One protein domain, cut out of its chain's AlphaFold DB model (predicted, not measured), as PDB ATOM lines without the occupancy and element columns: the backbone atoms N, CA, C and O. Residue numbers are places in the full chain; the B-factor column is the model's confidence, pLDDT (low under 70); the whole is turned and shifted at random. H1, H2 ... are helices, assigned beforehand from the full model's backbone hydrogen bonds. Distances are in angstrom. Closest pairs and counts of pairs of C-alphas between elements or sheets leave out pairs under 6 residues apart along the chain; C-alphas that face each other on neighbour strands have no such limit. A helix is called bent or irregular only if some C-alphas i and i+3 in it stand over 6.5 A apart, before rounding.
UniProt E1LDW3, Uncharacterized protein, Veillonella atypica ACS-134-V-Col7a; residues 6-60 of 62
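This is residues 6 to 60 of the 62 residues of an uncharacterized protein of Veillonella atypica ACS-134-V-Col7a (UniProt E1LDW3). Two helices of equal length, H1 and H2, cross at a steep angle, and the looped stretch of residues 6 to 19 folds over one side of the pair. Residues 32 to 37, of which 32 to 36 belong to H1, stick out from the body. The printed part has 55 residues with two named helices, H1 then H2 along the chain, and no named strand; the class is all helix. The whole is compact, with a radius of gyration of the C-alphas of 10.9 A and spans of 34 by 23 by 16 A.

H1, residues 20 to 36, touches H2, residues 42 to 58, with 10 pairs of C-alphas within 8 A. The closest C-alphas of the two helices are those of Val 26 and Leu 48, 6.2 A apart. Their lines stand at a steep tilt of 50 degrees and they run opposite ways, with their centres 11.5 A apart. In H2 every O i to N i+4 pair is within hydrogen-bond range; in H1 this holds for 11 of 13. Before H1, residues 11 to 12 pair with residues 15 to 16, antiparallel, in stretches too short to be named strands.

H1 begins at C-alpha 20 at (37.032, -38.684, -15.821) and measures 24.6 A from first to last C-alpha, ending at Glu 36. H2 begins at C-alpha 42 at (39.456, -38.352, -33.868), measures 24.3 A, and ends at C-alpha 58 at (21.522, -29.362, -20.079). Neither helix is bent.

The two C-alphas farthest apart are those of Asp 37 and Gln 60, at 33.6 A. The printed part has no cut, and the link from H1 to H2, 5 residues, is tight. The long stretch with no named element is residues 6 to 19. The mean pLDDT of the printed part is 95.2, and no printed residue is under 70.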
ATOM      1  N   SER A   6      44.857 -43.040 -23.394       97.06
ATOM      2  CA  SER A   6      45.642 -42.791 -22.185       97.06
ATOM      3  C   SER A   6      44.732 -42.364 -21.045       97.06
ATOM      4  O   SER A   6      44.144 -41.289 -21.087       97.06
ATOM      5  N   LYS A   7      44.648 -43.184 -19.993       95.00
ATOM      6  CA  LYS A   7      43.909 -42.828 -18.771       95.00
ATOM      7  C   LYS A   7      44.638 -41.792 -17.919       95.00
ATOM      8  O   LYS A   7      43.995 -41.005 -17.245       95.00
ATOM      9  N   GLU A   8      45.970 -41.783 -17.957       96.38
ATOM     10  CA  GLU A   8      46.781 -40.792 -17.239       96.38
ATOM     11  C   GLU A   8      46.576 -39.390 -17.821       96.38
ATOM     12  O   GLU A   8      46.446 -38.419 -17.082       96.38
ATOM     13  N   LYS A   9      46.523 -39.290 -19.154       97.50
ATOM     14  CA  LYS A   9      46.350 -38.016 -19.865       97.50
ATOM     15  C   LYS A   9      44.894 -37.699 -20.204       97.50
ATOM     16  O   LYS A   9      44.642 -36.642 -20.773       97.50
ATOM     17  N   LEU A  10      43.972 -38.613 -19.898       98.12
ATOM     18  CA  LEU A  10      42.568 -38.559 -20.305       98.12
ATOM     19  C   LEU A  10      42.422 -38.289 -21.806       98.12
ATOM     20  O   LEU A  10      41.778 -37.325 -22.211       98.12
ATOM     21  N   THR A  11      43.058 -39.114 -22.640       98.19
ATOM     22  CA  THR A  11      42.984 -38.983 -24.100       98.19
ATOM     23  C   THR A  11      42.425 -40.223 -24.783       98.19
ATOM     24  O   THR A  11      42.737 -41.350 -24.397       98.19
ATOM     25  N   ILE A  12      41.636 -40.010 -25.840       97.94
ATOM     26  CA  ILE A  12      41.177 -41.038 -26.785       97.94
ATOM     27  C   ILE A  12      41.457 -40.511 -28.196       97.94
ATOM     28  O   ILE A  12      40.975 -39.437 -28.539       97.94
ATOM     29  N   LEU A  13      42.245 -41.226 -29.007       96.25
ATOM     30  CA  LEU A  13      42.667 -40.781 -30.352       96.25
ATOM     31  C   LEU A  13      43.151 -39.312 -30.384       96.25
ATOM     32  O   LEU A  13      42.754 -38.536 -31.253       96.25
ATOM     33  N   ASP A  14      43.972 -38.941 -29.396       94.12
ATOM     34  CA  ASP A  14      44.541 -37.598 -29.178       94.12
ATOM     35  C   ASP A  14      43.544 -36.495 -28.772       94.12
ATOM     36  O   ASP A  14      43.949 -35.363 -28.505       94.12
ATOM     37  N   VAL A  15      42.256 -36.816 -28.617       97.81
ATOM     38  CA  VAL A  15      41.271 -35.908 -28.014       97.81
ATOM     39  C   VAL A  15      41.424 -35.943 -26.501       97.81
ATOM     40  O   VAL A  15      41.216 -36.985 -25.884       97.81
ATOM     41  N   GLN A  16      41.775 -34.804 -25.907       98.19
ATOM     42  CA  GLN A  16      41.901 -34.638 -24.461       98.19
ATOM     43  C   GLN A  16      40.549 -34.340 -23.807       98.19
ATOM     44  O   GLN A  16      39.759 -33.550 -24.328       98.19
ATOM     45  N   PHE A  17      40.309 -34.936 -22.643       98.06
ATOM     46  CA  PHE A  17      39.141 -34.725 -21.794       98.06
ATOM     47  C   PHE A  17      39.529 -33.973 -20.519       98.06
ATOM     48  O   PHE A  17      40.662 -34.059 -20.050       98.06
ATOM     49  N   ASP A  18      38.571 -33.223 -19.979       96.31
ATOM     50  CA  ASP A  18      38.796 -32.321 -18.845       96.31
ATOM     51  C   ASP A  18      38.506 -32.995 -17.490       96.31
ATOM     52  O   ASP A  18      38.947 -32.517 -16.448       96.31
ATOM     53  N   ASN A  19      37.770 -34.111 -17.500       95.81
ATOM     54  CA  ASN A  19      37.387 -34.888 -16.322       95.81
ATOM     55  C   ASN A  19      37.214 -36.380 -16.677       95.81
ATOM     56  O   ASN A  19      37.158 -36.752 -17.855       95.81
ATOM     57  N   PHE A  20      37.165 -37.234 -15.651       96.12
ATOM     58  CA  PHE A  20      37.032 -38.684 -15.821       96.12
ATOM     59  C   PHE A  20      35.635 -39.081 -16.291       96.12
ATOM     60  O   PHE A  20      35.501 -40.039 -17.039       96.12
ATOM     61  N   GLU A  21      34.602 -38.351 -15.884       95.06
ATOM     62  CA  GLU A  21      33.214 -38.677 -16.180       95.06
ATOM     63  C   GLU A  21      32.910 -38.589 -17.682       95.06
ATOM     64  O   GLU A  21      32.293 -39.496 -18.245       95.06
ATOM     65  N   ASP A  22      33.369 -37.528 -18.344       96.50
ATOM     66  CA  ASP A  22      33.238 -37.334 -19.787       96.50
ATOM     67  C   ASP A  22      34.118 -38.325 -20.553       96.50
ATOM     68  O   ASP A  22      33.690 -38.895 -21.560       96.50
ATOM     69  N   PHE A  23      35.340 -38.551 -20.058       97.88
ATOM     70  CA  PHE A  23      36.269 -39.522 -20.628       97.88
ATOM     71  C   PHE A  23      35.676 -40.933 -20.614       97.88
ATOM     72  O   PHE A  23      35.616 -41.577 -21.658       97.88
ATOM     73  N   ASP A  24      35.204 -41.400 -19.458       96.94
ATOM     74  CA  ASP A  24      34.649 -42.741 -19.292       96.94
ATOM     75  C   ASP A  24      33.380 -42.907 -20.128       96.94
ATOM     76  O   ASP A  24      33.238 -43.913 -20.824       96.94
ATOM     77  N   ALA A  25      32.485 -41.912 -20.137       96.44
ATOM     78  CA  ALA A  25      31.270 -41.956 -20.947       96.44
ATOM     79  C   ALA A  25      31.579 -42.172 -22.439       96.44
ATOM     80  O   ALA A  25      30.993 -43.054 -23.074       96.44
ATOM     81  N   VAL A  26      32.527 -41.410 -22.994       97.56
ATOM     82  CA  VAL A  26      32.924 -41.556 -24.403       97.56
ATOM     83  C   VAL A  26      33.725 -42.837 -24.632       97.56
ATOM     84  O   VAL A  26      33.508 -43.522 -25.633       97.56
ATOM     85  N   TRP A  27      34.612 -43.207 -23.708       96.88
ATOM     86  CA  TRP A  27      35.420 -44.419 -23.820       96.88
ATOM     87  C   TRP A  27      34.556 -45.681 -23.855       96.88
ATOM     88  O   TRP A  27      34.767 -46.538 -24.716       96.88
ATOM     89  N   TYR A  28      33.543 -45.775 -22.988       95.56
ATOM     90  CA  TYR A  28      32.604 -46.894 -22.990       95.56
ATOM     91  C   TYR A  28      31.741 -46.921 -24.250       95.56
ATOM     92  O   TYR A  28      31.596 -47.991 -24.837       95.56
ATOM     93  N   ALA A  29      31.225 -45.771 -24.702       95.44
ATOM     94  CA  ALA A  29      30.423 -45.697 -25.923       95.44
ATOM     95  C   ALA A  29      31.210 -46.201 -27.145       95.44
ATOM     96  O   ALA A  29      30.754 -47.097 -27.858       95.44
ATOM     97  N   ILE A  30      32.440 -45.708 -27.332       95.12
ATOM     98  CA  ILE A  30      33.322 -46.158 -28.416       95.12
ATOM     99  C   ILE A  30      33.654 -47.640 -28.264       95.12
ATOM    100  O   ILE A  30      33.567 -48.386 -29.237       95.12
ATOM    101  N   GLY A  31      34.014 -48.076 -27.053       92.50
ATOM    102  CA  GLY A  31      34.339 -49.471 -26.775       92.50
ATOM    103  C   GLY A  31      33.200 -50.420 -27.145       92.50
ATOM    104  O   GLY A  31      33.461 -51.452 -27.759       92.50
ATOM    105  N   SER A  32      31.947 -50.055 -26.842       91.69
ATOM    106  CA  SER A  32      30.775 -50.831 -27.258       91.69
ATOM    107  C   SER A  32      30.562 -50.816 -28.770       91.69
ATOM    108  O   SER A  32      30.356 -51.874 -29.353       91.69
ATOM    109  N   SER A  33      30.683 -49.661 -29.427       90.06
ATOM    110  CA  SER A  33      30.481 -49.561 -30.877       90.06
ATOM    111  C   SER A  33      31.557 -50.304 -31.669       90.06
ATOM    112  O   SER A  33      31.269 -50.861 -32.721       90.06
ATOM    113  N   MET A  34      32.793 -50.378 -31.167       91.00
ATOM    114  CA  MET A  34      33.870 -51.144 -31.807       91.00
ATOM    115  C   MET A  34      33.593 -52.656 -31.861       91.00
ATOM    116  O   MET A  34      34.192 -53.344 -32.685       91.00
ATOM    117  N   ILE A  35      32.710 -53.182 -31.001       86.19
ATOM    118  CA  ILE A  35      32.236 -54.577 -31.080       86.19
ATOM    119  C   ILE A  35      31.320 -54.764 -32.304       86.19
ATOM    120  O   ILE A  35      31.244 -55.860 -32.848       86.19
ATOM    121  N   GLU A  36      30.677 -53.691 -32.764       88.50
ATOM    122  CA  GLU A  36      29.786 -53.637 -33.929       88.50
ATOM    123  C   GLU A  36      30.517 -53.151 -35.198       88.50
ATOM    124  O   GLU A  36      29.933 -52.481 -36.047       88.50
ATOM    125  N   ASP A  37      31.815 -53.447 -35.317       90.38
ATOM    126  CA  ASP A  37      32.679 -53.067 -36.447       90.38
ATOM    127  C   ASP A  37      32.831 -51.549 -36.685       90.38
ATOM    128  O   ASP A  37      33.363 -51.118 -37.714       90.38
ATOM    129  N   PHE A  38      32.431 -50.705 -35.726       91.88
ATOM    130  CA  PHE A  38      32.695 -49.271 -35.803       91.88
ATOM    131  C   PHE A  38      34.196 -48.981 -35.677       91.88
ATOM    132  O   PHE A  38      34.866 -49.424 -34.742       91.88
ATOM    133  N   ILE A  39      34.715 -48.167 -36.596       94.44
ATOM    134  CA  ILE A  39      36.101 -47.699 -36.575       94.44
ATOM    135  C   ILE A  39      36.108 -46.240 -36.100       94.44
ATOM    136  O   ILE A  39      35.763 -45.351 -36.882       94.44
ATOM    137  N   PRO A  40      36.501 -45.964 -34.844       94.69
ATOM    138  CA  PRO A  40      36.520 -44.607 -34.326       94.69
ATOM    139  C   PRO A  40      37.607 -43.767 -34.999       94.69
ATOM    140  O   PRO A  40      38.734 -44.213 -35.219       94.69
ATOM    141  N   THR A  41      37.259 -42.513 -35.262       96.06
ATOM    142  CA  THR A  41      38.156 -41.452 -35.729       96.06
ATOM    143  C   THR A  41      38.269 -40.361 -34.667       96.06
ATOM    144  O   THR A  41      37.386 -40.219 -33.818       96.06
ATOM    145  N   THR A  42      39.319 -39.539 -34.730       96.62
ATOM    146  CA  THR A  42      39.456 -38.352 -33.868       96.62
ATOM    147  C   THR A  42      38.221 -37.443 -33.948       96.62
ATOM    148  O   THR A  42      37.783 -36.922 -32.927       96.62
ATOM    149  N   GLU A  43      37.611 -37.307 -35.130       96.94
ATOM    150  CA  GLU A  43      36.379 -36.531 -35.330       96.94
ATOM    151  C   GLU A  43      35.194 -37.135 -34.568       96.94
ATOM    152  O   GLU A  43      34.567 -36.437 -33.777       96.94
ATOM    153  N   SER A  44      34.959 -38.447 -34.689       95.88
ATOM    154  CA  SER A  44      33.875 -39.114 -33.951       95.88
ATOM    155  C   SER A  44      34.041 -39.011 -32.428       95.88
ATOM    156  O   SER A  44      33.069 -38.829 -31.698       95.88
ATOM    157  N   VAL A  45      35.284 -39.064 -31.931       97.62
ATOM    158  CA  VAL A  45      35.586 -38.872 -30.503       97.62
ATOM    159  C   VAL A  45      35.279 -37.435 -30.080       97.62
ATOM    160  O   VAL A  45      34.707 -37.220 -29.012       97.62
ATOM    161  N   LEU A  46      35.644 -36.448 -30.904       98.25
ATOM    162  CA  LEU A  46      35.381 -35.037 -30.635       98.25
ATOM    163  C   LEU A  46      33.874 -34.737 -30.627       98.25
ATOM    164  O   LEU A  46      33.399 -34.017 -29.749       98.25
ATOM    165  N   GLU A  47      33.116 -35.313 -31.559       97.81
ATOM    166  CA  GLU A  47      31.654 -35.209 -31.602       97.81
ATOM    167  C   GLU A  47      31.008 -35.805 -30.349       97.81
ATOM    168  O   GLU A  47      30.195 -35.140 -29.702       97.81
ATOM    169  N   LEU A  48      31.417 -37.014 -29.951       97.81
ATOM    170  CA  LEU A  48      30.931 -37.660 -28.731       97.81
ATOM    171  C   LEU A  48      31.304 -36.866 -27.474       97.81
ATOM    172  O   LEU A  48      30.452 -36.680 -26.606       97.81
ATOM    173  N   LYS A  49      32.533 -36.332 -27.390       98.00
ATOM    174  CA  LYS A  49      32.949 -35.438 -26.296       98.00
ATOM    175  C   LYS A  49      32.008 -34.238 -26.206       98.00
ATOM    176  O   LYS A  49      31.459 -33.965 -25.141       98.00
ATOM    177  N   ASN A  50      31.799 -33.534 -27.317       97.94
ATOM    178  CA  ASN A  50      30.934 -32.356 -27.354       97.94
ATOM    179  C   ASN A  50      29.490 -32.699 -26.973       97.94
ATOM    180  O   ASN A  50      28.863 -31.955 -26.217       97.94
ATOM    181  N   TYR A  51      28.974 -33.832 -27.454       97.06
ATOM    182  CA  TYR A  51      27.650 -34.323 -27.095       97.06
ATOM    183  C   TYR A  51      27.519 -34.551 -25.586       97.06
ATOM    184  O   TYR A  51      26.610 -33.999 -24.968       97.06
ATOM    185  N   VAL A  52      28.441 -35.305 -24.977       95.88
ATOM    186  CA  VAL A  52      28.400 -35.624 -23.540       95.88
ATOM    187  C   VAL A  52      28.499 -34.354 -22.695       95.88
ATOM    188  O   VAL A  52      27.647 -34.127 -21.835       95.88
ATOM    189  N   VAL A  53      29.461 -33.477 -22.996       95.50
ATOM    190  CA  VAL A  53      29.660 -32.207 -22.278       95.50
ATOM    191  C   VAL A  53      28.409 -31.329 -22.343       95.50
ATOM    192  O   VAL A  53      27.976 -30.774 -21.330       95.50
ATOM    193  N   ASN A  54      27.809 -31.183 -23.526       95.62
ATOM    194  CA  ASN A  54      26.603 -30.374 -23.688       95.62
ATOM    195  C   ASN A  54      25.410 -31.012 -22.974       95.62
ATOM    196  O   ASN A  54      24.676 -30.320 -22.269       95.62
ATOM    197  N   ARG A  55      25.263 -32.336 -23.071       94.62
ATOM    198  CA  ARG A  55      24.165 -33.055 -22.431       94.62
ATOM    199  C   ARG A  55      24.213 -32.949 -20.909       94.62
ATOM    200  O   ARG A  55      23.174 -32.776 -20.276       94.62
ATOM    201  N   ARG A  56      25.405 -33.002 -20.313       91.50
ATOM    202  CA  ARG A  56      25.590 -32.801 -18.868       91.50
ATOM    203  C   ARG A  56      25.194 -31.397 -18.420       91.50
ATOM    204  O   ARG A  56      24.478 -31.254 -17.432       91.50
ATOM    205  N   LYS A  57      25.582 -30.370 -19.188       91.88
ATOM    206  CA  LYS A  57      25.181 -28.976 -18.933       91.88
ATOM    207  C   LYS A  57      23.662 -28.803 -18.975       91.88
ATOM    208  O   LYS A  57      23.106 -28.171 -18.084       91.88
ATOM    209  N   GLU A  58      22.990 -29.387 -19.969       94.94
ATOM    210  CA  GLU A  58      21.522 -29.362 -20.079       94.94
ATOM    211  C   GLU A  58      20.837 -30.024 -18.879       94.94
ATOM    212  O   GLU A  58      19.831 -29.524 -18.376       94.94
ATOM    213  N   LEU A  59      21.393 -31.142 -18.414       93.31
ATOM    214  CA  LEU A  59      20.875 -31.916 -17.289       93.31
ATOM    215  C   LEU A  59      21.292 -31.355 -15.917       93.31
ATOM    216  O   LEU A  59      20.894 -31.913 -14.899       93.31
ATOM    217  N   GLN A  60      22.061 -30.257 -15.882       87.44
ATOM    218  CA  GLN A  60      22.575 -29.618 -14.661       87.44
ATOM    219  C   GLN A  60      23.383 -30.569 -13.761       87.44
ATOM    220  O   GLN A  60      23.385 -30.438 -12.537       87.44
TER     221      GLN A  60